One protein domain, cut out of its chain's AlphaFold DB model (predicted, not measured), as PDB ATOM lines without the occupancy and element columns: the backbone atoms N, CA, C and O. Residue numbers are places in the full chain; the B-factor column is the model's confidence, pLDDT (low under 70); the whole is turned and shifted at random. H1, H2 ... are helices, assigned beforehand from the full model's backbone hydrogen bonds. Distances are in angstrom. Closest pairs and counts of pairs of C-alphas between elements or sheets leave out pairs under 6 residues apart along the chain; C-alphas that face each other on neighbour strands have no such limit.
ATOM      1  N   LEU A 756      49.895  33.223  11.380       79.12
ATOM      2  CA  LEU A 756      49.744  34.557  11.969       79.12
ATOM      3  C   LEU A 756      49.400  35.597  10.896       79.12
ATOM      4  O   LEU A 756      48.368  36.248  10.991       79.12
ATOM      5  N   GLU A 757      50.194  35.679   9.826       80.31
ATOM      6  CA  GLU A 757      49.910  36.590   8.709       80.31
ATOM      7  C   GLU A 757      48.559  36.273   8.049       80.31
ATOM      8  O   GLU A 757      47.847  37.187   7.652       80.31
ATOM      9  N   SER A 758      48.151  34.998   7.998       84.19
ATOM     10  CA  SER A 758      46.827  34.602   7.490       84.19
ATOM     11  C   SER A 758      45.676  35.149   8.331       84.19
ATOM     12  O   SER A 758      44.655  35.530   7.768       84.19
ATOM     13  N   LYS A 759      45.816  35.220   9.663       85.19
ATOM     14  CA  LYS A 759      44.809  35.884  10.503       85.19
ATOM     15  C   LYS A 759      44.755  37.380  10.221       85.19
ATOM     16  O   LYS A 759      43.666  37.917  10.066       85.19
ATOM     17  N   ASN A 760      45.920  38.021  10.128       85.12
ATOM     18  CA  ASN A 760      46.023  39.464   9.927       85.12
ATOM     19  C   ASN A 760      45.469  39.874   8.547       85.12
ATOM     20  O   ASN A 760      44.726  40.843   8.459       85.12
ATOM     21  N   VAL A 761      45.728  39.088   7.493       85.38
ATOM     22  CA  VAL A 761      45.128  39.252   6.148       85.38
ATOM     23  C   VAL A 761      43.604  39.058   6.155       85.38
ATOM     24  O   VAL A 761      42.902  39.682   5.367       85.38
ATOM     25  N   LEU A 762      43.080  38.210   7.044       84.75
ATOM     26  CA  LEU A 762      41.638  38.018   7.236       84.75
ATOM     27  C   LEU A 762      41.021  39.008   8.245       84.75
ATOM     28  O   LEU A 762      39.816  38.960   8.447       84.75
ATOM     29  N   GLY A 763      41.808  39.871   8.895       83.19
ATOM     30  CA  GLY A 763      41.328  40.795   9.932       83.19
ATOM     31  C   GLY A 763      40.801  40.128  11.212       83.19
ATOM     32  O   GLY A 763      40.099  40.778  11.980       83.19
ATOM     33  N   ILE A 764      41.100  38.843  11.456       86.62
ATOM     34  CA  ILE A 764      40.504  38.082  12.570       86.62
ATOM     35  C   ILE A 764      41.372  38.071  13.832       86.62
ATOM     36  O   ILE A 764      42.551  37.694  13.820       86.62
ATOM     37  N   ASN A 765      40.754  38.401  14.964       84.19
ATOM     38  CA  ASN A 765      41.389  38.368  16.276       84.19
ATOM     39  C   ASN A 765      41.628  36.914  16.768       84.19
ATOM     40  O   ASN A 765      41.162  35.941  16.151       84.19
ATOM     41  N   PRO A 766      42.377  36.704  17.871       81.56
ATOM     42  CA  PRO A 766      42.705  35.363  18.351       81.56
ATOM     43  C   PRO A 766      41.496  34.483  18.701       81.56
ATOM     44  O   PRO A 766      41.601  33.266  18.542       81.56
ATOM     45  N   GLU A 767      40.381  35.073  19.137       81.00
ATOM     46  CA  GLU A 767      39.157  34.375  19.554       81.00
ATOM     47  C   GLU A 767      38.245  34.037  18.369       81.00
ATOM     48  O   GLU A 767      37.885  32.875  18.188       81.00
ATOM     49  N   GLN A 768      37.984  34.996  17.475       84.00
ATOM     50  CA  GLN A 768      37.309  34.750  16.193       84.00
ATOM     51  C   GLN A 768      38.016  33.621  15.424       84.00
ATOM     52  O   GLN A 768      37.388  32.687  14.930       84.00
ATOM     53  N   SER A 769      39.355  33.633  15.412       84.44
ATOM     54  CA  SER A 769      40.178  32.578  14.814       84.44
ATOM     55  C   SER A 769      40.081  31.214  15.525       84.44
ATOM     56  O   SER A 769      40.472  30.200  14.943       84.44
ATOM     57  N   ARG A 770      39.588  31.129  16.768       80.62
ATOM     58  CA  ARG A 770      39.226  29.850  17.412       80.62
ATOM     59  C   ARG A 770      37.857  29.383  16.927       80.62
ATOM     60  O   ARG A 770      37.778  28.296  16.358       80.62
ATOM     61  N   GLN A 771      36.837  30.229  17.050       82.38
ATOM     62  CA  GLN A 771      35.445  29.933  16.680       82.38
ATOM     63  C   GLN A 771      35.313  29.499  15.208       82.38
ATOM     64  O   GLN A 771      34.795  28.421  14.919       82.38
ATOM     65  N   ILE A 772      35.906  30.269  14.287       85.56
ATOM     66  CA  ILE A 772      35.952  29.980  12.842       85.56
ATOM     67  C   ILE A 772      36.528  28.581  12.548       85.56
ATOM     68  O   ILE A 772      36.044  27.880  11.659       85.56
ATOM     69  N   ARG A 773      37.560  28.149  13.289       85.75
ATOM     70  CA  ARG A 773      38.206  26.838  13.091       85.75
ATOM     71  C   ARG A 773      37.494  25.689  13.803       85.75
ATOM     72  O   ARG A 773      37.630  24.563  13.332       85.75
ATOM     73  N   ALA A 774      36.759  25.956  14.884       82.50
ATOM     74  CA  ALA A 774      35.904  24.968  15.540       82.50
ATOM     75  C   ALA A 774      34.764  24.548  14.601       82.50
ATOM     76  O   ALA A 774      34.702  23.384  14.221       82.50
ATOM     77  N   GLY A 775      33.999  25.508  14.062       83.25
ATOM     78  CA  GLY A 775      32.919  25.205  13.114       83.25
ATOM     79  C   GLY A 775      33.374  24.363  11.911       83.25
ATOM     80  O   GLY A 775      32.699  23.412  11.528       83.25
ATOM     81  N   PHE A 776      34.569  24.616  11.358       89.12
ATOM     82  CA  PHE A 776      35.098  23.766  10.280       89.12
ATOM     83  C   PHE A 776      35.525  22.369  10.745       89.12
ATOM     84  O   PHE A 776      35.398  21.407   9.991       89.12
ATOM     85  N   TYR A 777      36.053  22.243  11.964       85.44
ATOM     86  CA  TYR A 777      36.413  20.956  12.559       85.44
ATOM     87  C   TYR A 777      35.171  20.068  12.726       85.44
ATOM     88  O   TYR A 777      35.220  18.879  12.407       85.44
ATOM     89  N   ASP A 778      34.052  20.665  13.133       83.31
ATOM     90  CA  ASP A 778      32.783  19.971  13.351       83.31
ATOM     91  C   ASP A 778      32.135  19.555  12.021       83.31
ATOM     92  O   ASP A 778      31.799  18.381  11.850       83.31
ATOM     93  N   ILE A 779      32.095  20.452  11.021       85.81
ATOM     94  CA  ILE A 779      31.678  20.130   9.640       85.81
ATOM     95  C   ILE A 779      32.498  18.955   9.077       85.81
ATOM     96  O   ILE A 779      31.935  18.000   8.543       85.81
ATOM     97  N   LEU A 780      33.829  18.979   9.227       85.19
ATOM     98  CA  LEU A 780      34.717  17.916   8.735       85.19
ATOM     99  C   LEU A 780      34.569  16.582   9.491       85.19
ATOM    100  O   LEU A 780      34.980  15.544   8.965       85.19
ATOM    101  N   ASN A 781      34.022  16.579  10.708       80.38
ATOM    102  CA  ASN A 781      33.765  15.352  11.464       80.38
ATOM    103  C   ASN A 781      32.372  14.776  11.190       80.38
ATOM    104  O   ASN A 781      32.283  13.568  10.976       80.38
ATOM    105  N   ALA A 782      31.336  15.617  11.125       81.31
ATOM    106  CA  ALA A 782      29.973  15.212  10.776       81.31
ATOM    107  C   ALA A 782      29.900  14.594   9.366       81.31
ATOM    108  O   ALA A 782      29.256  13.574   9.158       81.31
ATOM    109  N   GLU A 783      30.647  15.161   8.416       81.38
ATOM    110  CA  GLU A 783      30.749  14.686   7.026       81.38
ATOM    111  C   GLU A 783      31.858  13.611   6.868       81.38
ATOM    112  O   GLU A 783      32.326  13.322   5.764       81.38
ATOM    113  N   HIS A 784      32.341  13.060   7.995       76.12
ATOM    114  CA  HIS A 784      33.381  12.029   8.154       76.12
ATOM    115  C   HIS A 784      34.710  12.243   7.390       76.12
ATOM    116  O   HIS A 784      35.525  11.322   7.279       76.12
ATOM    117  N   TYR A 785      34.996  13.463   6.934       77.56
ATOM    118  CA  TYR A 785      36.013  13.756   5.924       77.56
ATOM    119  C   TYR A 785      37.443  13.293   6.283       77.56
ATOM    120  O   TYR A 785      37.913  13.442   7.424       77.56
ATOM    121  N   THR A 786      38.152  12.744   5.286       70.50
ATOM    122  CA  THR A 786      39.513  12.185   5.423       70.50
ATOM    123  C   THR A 786      40.570  12.962   4.627       70.50
ATOM    124  O   THR A 786      41.490  13.529   5.226       70.50
ATOM    125  N   SER A 787      40.467  13.017   3.292       73.31
ATOM    126  CA  SER A 787      41.391  13.768   2.431       73.31
ATOM    127  C   SER A 787      40.822  14.119   1.045       73.31
ATOM    128  O   SER A 787      40.016  13.385   0.474       73.31
ATOM    129  N   LYS A 788      41.338  15.208   0.443       72.19
ATOM    130  CA  LYS A 788      40.969  15.688  -0.912       72.19
ATOM    131  C   LYS A 788      41.359  14.714  -2.044       72.19
ATOM    132  O   LYS A 788      40.948  14.892  -3.186       72.19
ATOM    133  N   LEU A 789      42.160  13.688  -1.743       65.38
ATOM    134  CA  LEU A 789      42.532  12.620  -2.680       65.38
ATOM    135  C   LEU A 789      41.514  11.469  -2.636       65.38
ATOM    136  O   LEU A 789      40.985  11.077  -3.680       65.38
ATOM    137  N   GLU A 790      41.197  10.991  -1.429       65.62
ATOM    138  CA  GLU A 790      40.203   9.937  -1.190       65.62
ATOM    139  C   GLU A 790      38.793  10.383  -1.586       65.62
ATOM    140  O   GLU A 790      38.114   9.667  -2.309       65.62
ATOM    141  N   MET A 791      38.371  11.583  -1.175       70.25
ATOM    142  CA  MET A 791      36.997  12.074  -1.380       70.25
ATOM    143  C   MET A 791      36.855  13.012  -2.588       70.25
ATOM    144  O   MET A 791      35.747  13.361  -2.984       70.25
ATOM    145  N   GLY A 792      37.973  13.375  -3.222       71.19
ATOM    146  CA  GLY A 792      38.010  14.202  -4.428       71.19
ATOM    147  C   GLY A 792      37.934  15.716  -4.187       71.19
ATOM    148  O   GLY A 792      37.744  16.175  -3.058       71.19
ATOM    149  N   PRO A 793      38.125  16.515  -5.255       76.31
ATOM    150  CA  PRO A 793      38.142  17.969  -5.155       76.31
ATOM    151  C   PRO A 793      36.748  18.569  -4.945       76.31
ATOM    152  O   PRO A 793      36.630  19.523  -4.189       76.31
ATOM    153  N   GLU A 794      35.704  17.999  -5.551       79.88
ATOM    154  CA  GLU A 794      34.328  18.517  -5.485       79.88
ATOM    155  C   GLU A 794      33.785  18.551  -4.051       79.88
ATOM    156  O   GLU A 794      33.325  19.599  -3.600       79.88
ATOM    157  N   MET A 795      33.939  17.459  -3.288       79.00
ATOM    158  CA  MET A 795      33.564  17.423  -1.865       79.00
ATOM    159  C   MET A 795      34.328  18.456  -1.027       79.00
ATOM    160  O   MET A 795      33.778  19.006  -0.080       79.00
ATOM    161  N   TRP A 796      35.582  18.764  -1.370       82.44
ATOM    162  CA  TRP A 796      36.325  19.809  -0.665       82.44
ATOM    163  C   TRP A 796      35.771  21.207  -0.930       82.44
ATOM    164  O   TRP A 796      35.606  21.979   0.013       82.44
ATOM    165  N   GLU A 797      35.494  21.545  -2.193       85.06
ATOM    166  CA  GLU A 797      34.911  22.850  -2.513       85.06
ATOM    167  C   GLU A 797      33.498  22.970  -1.912       85.06
ATOM    168  O   GLU A 797      33.180  24.010  -1.342       85.06
ATOM    169  N   TYR A 798      32.697  21.895  -1.916       86.50
ATOM    170  CA  TYR A 798      31.401  21.840  -1.222       86.50
ATOM    171  C   TYR A 798      31.529  22.122   0.283       86.50
ATOM    172  O   TYR A 798      30.896  23.052   0.777       86.50
ATOM    173  N   LEU A 799      32.382  21.390   1.012       87.31
ATOM    174  CA  LEU A 799      32.541  21.573   2.461       87.31
ATOM    175  C   LEU A 799      33.128  22.944   2.831       87.31
ATOM    176  O   LEU A 799      32.739  23.526   3.843       87.31
ATOM    177  N   LYS A 800      34.024  23.495   2.004       87.25
ATOM    178  CA  LYS A 800      34.543  24.860   2.175       87.25
ATOM    179  C   LYS A 800      33.449  25.909   1.942       87.25
ATOM    180  O   LYS A 800      33.330  26.838   2.735       87.25
ATOM    181  N   ASN A 801      32.633  25.748   0.900       87.50
ATOM    182  CA  ASN A 801      31.526  26.658   0.605       87.50
ATOM    183  C   ASN A 801      30.434  26.583   1.684       87.50
ATOM    184  O   ASN A 801      29.943  27.626   2.106       87.50
ATOM    185  N   LYS A 802      30.120  25.382   2.189       87.88
ATOM    186  CA  LYS A 802      29.235  25.157   3.345       87.88
ATOM    187  C   LYS A 802      29.733  25.918   4.578       87.88
ATOM    188  O   LYS A 802      28.991  26.699   5.156       87.88
ATOM    189  N   TRP A 803      31.016  25.794   4.913       90.38
ATOM    190  CA  TRP A 803      31.622  26.501   6.045       90.38
ATOM    191  C   TRP A 803      31.603  28.033   5.913       90.38
ATOM    192  O   TRP A 803      31.295  28.723   6.885       90.38
ATOM    193  N   ILE A 804      31.864  28.580   4.719       88.00
ATOM    194  CA  ILE A 804      31.704  30.022   4.450       88.00
ATOM    195  C   ILE A 804      30.218  30.424   4.559       88.00
ATOM    196  O   ILE A 804      29.896  31.470   5.117       88.00
ATOM    197  N   ALA A 805      29.293  29.580   4.092       85.38
ATOM    198  CA  ALA A 805      27.853  29.813   4.190       85.38
ATOM    199  C   ALA A 805      27.305  29.724   5.632       85.38
ATOM    200  O   ALA A 805      26.324  30.399   5.947       85.38
ATOM    201  N   GLU A 806      27.946  28.958   6.511       85.62
ATOM    202  CA  GLU A 806      27.565  28.777   7.920       85.62
ATOM    203  C   GLU A 806      28.274  29.763   8.872       85.62
ATOM    204  O   GLU A 806      27.824  29.947   9.999       85.62
ATOM    205  N   THR A 807      29.326  30.462   8.423       88.38
ATOM    206  CA  THR A 807      30.130  31.377   9.259       88.38
ATOM    207  C   THR A 807      29.921  32.850   8.859       88.38
ATOM    208  O   THR A 807      30.541  33.297   7.892       88.38
ATOM    209  N   PRO A 808      29.115  33.657   9.587       85.44
ATOM    210  CA  PRO A 808      28.775  35.029   9.183       85.44
ATOM    211  C   PRO A 808      29.989  35.930   8.924       85.44
ATOM    212  O   PRO A 808      30.071  36.560   7.875       85.44
ATOM    213  N   LEU A 809      30.977  35.902   9.824       85.38
ATOM    214  CA  LEU A 809      32.197  36.710   9.721       85.38
ATOM    215  C   LEU A 809      33.035  36.367   8.472       85.38
ATOM    216  O   LEU A 809      33.665  37.244   7.892       85.38
ATOM    217  N   LEU A 810      33.009  35.113   7.994       85.44
ATOM    218  CA  LEU A 810      33.691  34.750   6.744       85.44
ATOM    219  C   LEU A 810      32.961  35.252   5.494       85.44
ATOM    220  O   LEU A 810      33.624  35.466   4.483       85.44
ATOM    221  N   LYS A 811      31.639  35.462   5.543       84.88
ATOM    222  CA  LYS A 811      30.903  36.093   4.432       84.88
ATOM    223  C   LYS A 811      31.326  37.546   4.275       84.88
ATOM    224  O   LYS A 811      31.663  37.955   3.175       84.88
ATOM    225  N   GLU A 812      31.365  38.278   5.384       84.81
ATOM    226  CA  GLU A 812      31.741  39.692   5.441       84.81
ATOM    227  C   GLU A 812      33.182  39.928   4.954       84.81
ATOM    228  O   GLU A 812      33.415  40.765   4.085       84.81
ATOM    229  N   ILE A 813      34.142  39.124   5.433       84.50
ATOM    230  CA  ILE A 813      35.562  39.215   5.037       84.50
ATOM    231  C   ILE A 813      35.779  38.904   3.543       84.50
ATOM    232  O   ILE A 813      36.722  39.424   2.941       84.50
ATOM    233  N   LEU A 814      34.947  38.038   2.953       84.12
ATOM    234  CA  LEU A 814      35.073  37.552   1.572       84.12
ATOM    235  C   LEU A 814      34.056  38.181   0.606       84.12
ATOM    236  O   LEU A 814      33.943  37.719  -0.532       84.12
ATOM    237  N   ASP A 815      33.327  39.212   1.035       81.62
ATOM    238  CA  ASP A 815      32.354  39.903   0.196       81.62
ATOM    239  C   ASP A 815      33.077  40.646  -0.951       81.62
ATOM    240  O   ASP A 815      33.916  41.517  -0.689       81.62
ATOM    241  N   PRO A 816      32.781  40.337  -2.230       74.19
ATOM    242  CA  PRO A 816      33.438  40.969  -3.373       74.19
ATOM    243  C   PRO A 816      33.093  42.457  -3.549       74.19
ATOM    244  O   PRO A 816      33.692  43.108  -4.400       74.19
ATOM    245  N   THR A 817      32.153  43.012  -2.775       75.06
ATOM    246  CA  THR A 817      31.887  44.461  -2.730       75.06
ATOM    247  C   THR A 817      32.852  45.227  -1.816       75.06
ATOM    248  O   THR A 817      33.025  46.430  -1.998       75.06
ATOM    249  N   ASN A 818      33.525  44.539  -0.882       65.25
ATOM    250  CA  ASN A 818      34.303  45.149   0.206       65.25
ATOM    251  C   ASN A 818      35.835  45.046   0.039       65.25
ATOM    252  O   ASN A 818      36.579  45.463   0.928       65.25
ATOM    253  N   ALA A 819      36.335  44.471  -1.061       68.88
ATOM    254  CA  ALA A 819      37.767  44.249  -1.285       68.88
ATOM    255  C   ALA A 819      38.147  44.312  -2.773       68.88
ATOM    256  O   ALA A 819      37.357  43.944  -3.640       68.88
ATOM    257  N   ASP A 820      39.385  44.718  -3.077       77.81
ATOM    258  CA  ASP A 820      39.915  44.609  -4.440       77.81
ATOM    259  C   ASP A 820      40.211  43.142  -4.824       77.81
ATOM    260  O   ASP A 820      40.371  42.264  -3.972       77.81
ATOM    261  N   ALA A 821      40.299  42.857  -6.126       74.81
ATOM    262  CA  ALA A 821      40.472  41.492  -6.625       74.81
ATOM    263  C   ALA A 821      41.797  40.823  -6.194       74.81
ATOM    264  O   ALA A 821      41.857  39.598  -6.085       74.81
ATOM    265  N   ALA A 822      42.859  41.592  -5.932       77.50
ATOM    266  CA  ALA A 822      44.129  41.068  -5.436       77.50
ATOM    267  C   ALA A 822      44.092  40.826  -3.918       77.50
ATOM    268  O   ALA A 822      44.707  39.872  -3.441       77.50
ATOM    269  N   ASP A 823      43.367  41.645  -3.156       79.62
ATOM    270  CA  ASP A 823      43.106  41.416  -1.734       79.62
ATOM    271  C   ASP A 823      42.182  40.213  -1.498       79.62
ATOM    272  O   ASP A 823      42.500  39.334  -0.693       79.62
ATOM    273  N   LEU A 824      41.112  40.072  -2.286       81.88
ATOM    274  CA  LEU A 824      40.228  38.907  -2.232       81.88
ATOM    275  C   LEU A 824      40.994  37.597  -2.505       81.88
ATOM    276  O   LEU A 824      40.806  36.608  -1.795       81.88
ATOM    277  N   LEU A 825      41.934  37.597  -3.458       81.00
ATOM    278  CA  LEU A 825      42.826  36.456  -3.714       81.00
ATOM    279  C   LEU A 825      43.799  36.173  -2.550       81.00
ATOM    280  O   LEU A 825      44.082  35.003  -2.262       81.00
ATOM    281  N   LYS A 826      44.287  37.202  -1.837       82.94
ATOM    282  CA  LYS A 826      45.097  37.024  -0.611       82.94
ATOM    283  C   LYS A 826      44.257  36.420   0.514       82.94
ATOM    284  O   LYS A 826      44.696  35.448   1.128       82.94
ATOM    285  N   LYS A 827      43.042  36.926   0.742       85.94
ATOM    286  CA  LYS A 827      42.090  36.422   1.745       85.94
ATOM    287  C   LYS A 827      41.682  34.973   1.471       85.94
ATOM    288  O   LYS A 827      41.765  34.141   2.370       85.94
ATOM    289  N   GLN A 828      41.371  34.616   0.224       84.88
ATOM    290  CA  GLN A 828      41.131  33.219  -0.173       84.88
ATOM    291  C   GLN A 828      42.360  32.321   0.071       84.88
ATOM    292  O   GLN A 828      42.221  31.191   0.544       84.88
ATOM    293  N   SER A 829      43.572  32.824  -0.188       82.06
ATOM    294  CA  SER A 829      44.824  32.095   0.071       82.06
ATOM    295  C   SER A 829      45.103  31.897   1.569       82.06
ATOM    296  O   SER A 829      45.552  30.825   1.979       82.06
ATOM    297  N   ALA A 830      44.800  32.905   2.394       85.69
ATOM    298  CA  ALA A 830      44.858  32.835   3.853       85.69
ATOM    299  C   ALA A 830      43.831  31.839   4.418       85.69
ATOM    300  O   ALA A 830      44.156  31.027   5.289       85.69
ATOM    301  N   LEU A 831      42.613  31.837   3.868       87.81
ATOM    302  CA  LEU A 831      41.552  30.909   4.244       87.81
ATOM    303  C   LEU A 831      41.943  29.450   3.961       87.81
ATOM    304  O   LEU A 831      41.860  28.612   4.857       87.81
ATOM    305  N   GLU A 832      42.456  29.147   2.763       85.75
ATOM    306  CA  GLU A 832      42.965  27.809   2.418       85.75
ATOM    307  C   GLU A 832      44.106  27.351   3.351       85.75
ATOM    308  O   GLU A 832      44.265  26.147   3.578       85.75
ATOM    309  N   LEU A 833      44.882  28.268   3.950       85.06
ATOM    310  CA  LEU A 833      45.868  27.907   4.974       85.06
ATOM    311  C   LEU A 833      45.208  27.518   6.308       85.06
ATOM    312  O   LEU A 833      45.601  26.510   6.901       85.06
ATOM    313  N   LEU A 834      44.180  28.249   6.755       85.19
ATOM    314  CA  LEU A 834      43.394  27.876   7.941       85.19
ATOM    315  C   LEU A 834      42.685  26.530   7.741       85.19
ATOM    316  O   LEU A 834      42.763  25.664   8.615       85.19
ATOM    317  N   CYS A 835      42.091  26.297   6.567       86.12
ATOM    318  CA  CYS A 835      41.510  25.006   6.202       86.12
ATOM    319  C   CYS A 835      42.519  23.851   6.337       86.12
ATOM    320  O   CYS A 835      42.178  22.759   6.799       86.12
ATOM    321  N   ARG A 836      43.782  24.085   5.952       82.75
ATOM    322  CA  ARG A 836      44.870  23.097   6.047       82.75
ATOM    323  C   ARG A 836      45.342  22.858   7.482       82.75
ATOM    324  O   ARG A 836      45.691  21.719   7.790       82.75
ATOM    325  N   ASP A 837      45.315  23.866   8.357       83.06
ATOM    326  CA  ASP A 837      45.553  23.694   9.800       83.06
ATOM    327  C   ASP A 837      44.465  22.808  10.433       83.06
ATOM    328  O   ASP A 837      44.787  21.832  11.110       83.06
ATOM    329  N   VAL A 838      43.184  23.059  10.137       84.56
ATOM    330  CA  VAL A 838      42.071  22.231  10.646       84.56
ATOM    331  C   VAL A 838      42.145  20.797  10.108       84.56
ATOM    332  O   VAL A 838      42.151  19.854  10.899       84.56
ATOM    333  N   MET A 839      42.325  20.598   8.796       80.19
ATOM    334  CA  MET A 839      42.550  19.260   8.215       80.19
ATOM    335  C   MET A 839      43.765  18.534   8.810       80.19
ATOM    336  O   MET A 839      43.829  17.301   8.777       80.19
ATOM    337  N   LYS A 840      44.782  19.261   9.284       80.69
ATOM    338  CA  LYS A 840      45.910  18.657   9.995       80.69
ATOM    339  C   LYS A 840      45.474  18.208  11.390       80.69
ATOM    340  O   LYS A 840      45.693  17.047  11.702       80.69
ATOM    341  N   ARG A 841      44.798  19.061  12.172       79.06
ATOM    342  CA  ARG A 841      44.263  18.726  13.510       79.06
ATOM    343  C   ARG A 841      43.355  17.494  13.476       79.06
ATOM    344  O   ARG A 841      43.633  16.532  14.183       79.06
ATOM    345  N   VAL A 842      42.355  17.477  12.586       77.44
ATOM    346  CA  VAL A 842      41.423  16.343  12.407       77.44
ATOM    347  C   VAL A 842      42.183  15.033  12.169       77.44
ATOM    348  O   VAL A 842      41.892  14.026  12.807       77.44
ATOM    349  N   ARG A 843      43.194  15.024  11.288       74.25
ATOM    350  CA  ARG A 843      43.993  13.815  11.014       74.25
ATOM    351  C   ARG A 843      44.957  13.468  12.144       74.25
ATOM    352  O   ARG A 843      45.082  12.294  12.475       74.25
ATOM    353  N   ASP A 844      45.609  14.459  12.746       71.94
ATOM    354  CA  ASP A 844      46.530  14.271  13.867       71.94
ATOM    355  C   ASP A 844      45.803  13.666  15.079       71.94
ATOM    356  O   ASP A 844      46.403  12.869  15.798       71.94
ATOM    357  N   ASP A 845      44.536  14.012  15.318       72.06
ATOM    358  CA  ASP A 845      43.754  13.498  16.447       72.06
ATOM    359  C   ASP A 845      42.959  12.219  16.101       72.06
ATOM    360  O   ASP A 845      42.973  11.291  16.911       72.06
ATOM    361  N   LYS A 846      42.453  12.042  14.863       70.56
ATOM    362  CA  LYS A 846      42.007  10.718  14.360       70.56
ATOM    363  C   LYS A 846      43.149   9.678  14.415       70.56
ATOM    364  O   LYS A 846      42.902   8.514  14.724       70.56
ATOM    365  N   ALA A 847      44.405  10.078  14.188       65.94
ATOM    366  CA  ALA A 847      45.576   9.204  14.336       65.94
ATOM    367  C   ALA A 847      45.921   8.883  15.804       65.94
ATOM    368  O   ALA A 847      46.387   7.780  16.084       65.94
ATOM    369  N   LYS A 848      45.668   9.797  16.755       66.31
ATOM    370  CA  LYS A 848      45.818   9.507  18.197       66.31
ATOM    371  C   LYS A 848      44.749   8.535  18.683       66.31
ATOM    372  O   LYS A 848      45.099   7.556  19.329       66.31
ATOM    373  N   ALA A 849      43.490   8.743  18.295       63.50
ATOM    374  CA  ALA A 849      42.393   7.822  18.599       63.50
ATOM    375  C   ALA A 849      42.641   6.401  18.050       63.50
ATOM    376  O   ALA A 849      42.258   5.422  18.677       63.50
ATOM    377  N   LYS A 850      43.336   6.279  16.909       54.50
ATOM    378  CA  LYS A 850      43.763   4.994  16.326       54.50
ATOM    379  C   LYS A 850      45.142   4.496  16.796       54.50
ATOM    380  O   LYS A 850      45.685   3.598  16.163       54.50
ATOM    381  N   GLY A 851      45.768   5.105  17.807       48.59
ATOM    382  CA  GLY A 851      47.099   4.712  18.309       48.59
ATOM    383  C   GLY A 851      48.274   4.870  17.323       48.59
ATOM    384  O   GLY A 851      49.411   4.564  17.662       48.59
TER     385      GLY A 851
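Overview. This is residues 756 to 851 of the 1019 residues of an uncharacterized protein of Exophiala mesophila (UniProt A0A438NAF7). One long helix, H5, makes the longest axis; H2 crosses it and packs on it, and H3 packs in turn on H2. The short H1 packs on H5, and the short H4 follows H3 round a tight turn. The printed part has 96 residues with five named helices, H1 to H5 in order along the chain, and no named strand; the class is all helix, and the packing is mostly crossed. It is compact, with a radius of gyration of the C-alphas of 13.8 A, yet elongated, with spans of 45 by 29 by 20 A.

Arrangement. H1, residues 756 to 761, touches residues 826 to 834 alone of H5, residues 821 to 849; the closest C-alphas, of Ser 758 and Ala 830, are 4.5 A apart. Their lines stand at 36 degrees, only just a steep tilt, and run opposite ways. H1 is close to but not clearly touching H2, residues 768 to 782, about perpendicular at 80 degrees, with the closest C-alphas, of Lys 759 and Ser 769, 7.1 A apart. H2 touches residues 834 to 842 alone of H5 at a steep tilt of 56 degrees, the same way; the closest C-alphas, of Tyr 777 and Val 838, are 6.1 A apart. With residues 775 to 780 alone, H2 touches residues 799 to 803 alone of H3, residues 792 to 806, at a steep tilt of 49 degrees, opposite ways; the closest C-alphas, of Phe 776 and Trp 803, are 6.1 A apart. H3 and H4, residues 808 to 813, touch only at the corner, and only just, with 3 pairs of C-alphas within 8 A; the closest, of Ile 804 and Leu 810, are 5.6 A apart. H3 and H5 are only just apart, their closest C-alphas at 8.0 A. Every O i to N i+4 pair is within hydrogen-bond range in H1, H4 and H5; in H2 it is 9 of 11 pairs and in H3 10 of 11.

Along the chain. H1 begins at C-alpha 756, (49.744, 34.557, 11.969). From first to last C-alpha, H2 is 21.6 A long, H3 21.8 A and H5 42.1 A. H5 begins at C-alpha 821, (40.472, 41.492, -6.625), and ends at C-alpha 849, (42.393, 7.822, 18.599).

Size, cuts and confidence. The two C-alphas farthest apart, of Thr 817 and Gly 851, are 47.5 A apart. The printed part has no cut and no long link. Residues 789 to 794, of which 792 to 794 belong to H3, stand free. The mean pLDDT of the printed part is 80.2; residues 789 to 790, 818 to 819 and 847 to 851 are under 70.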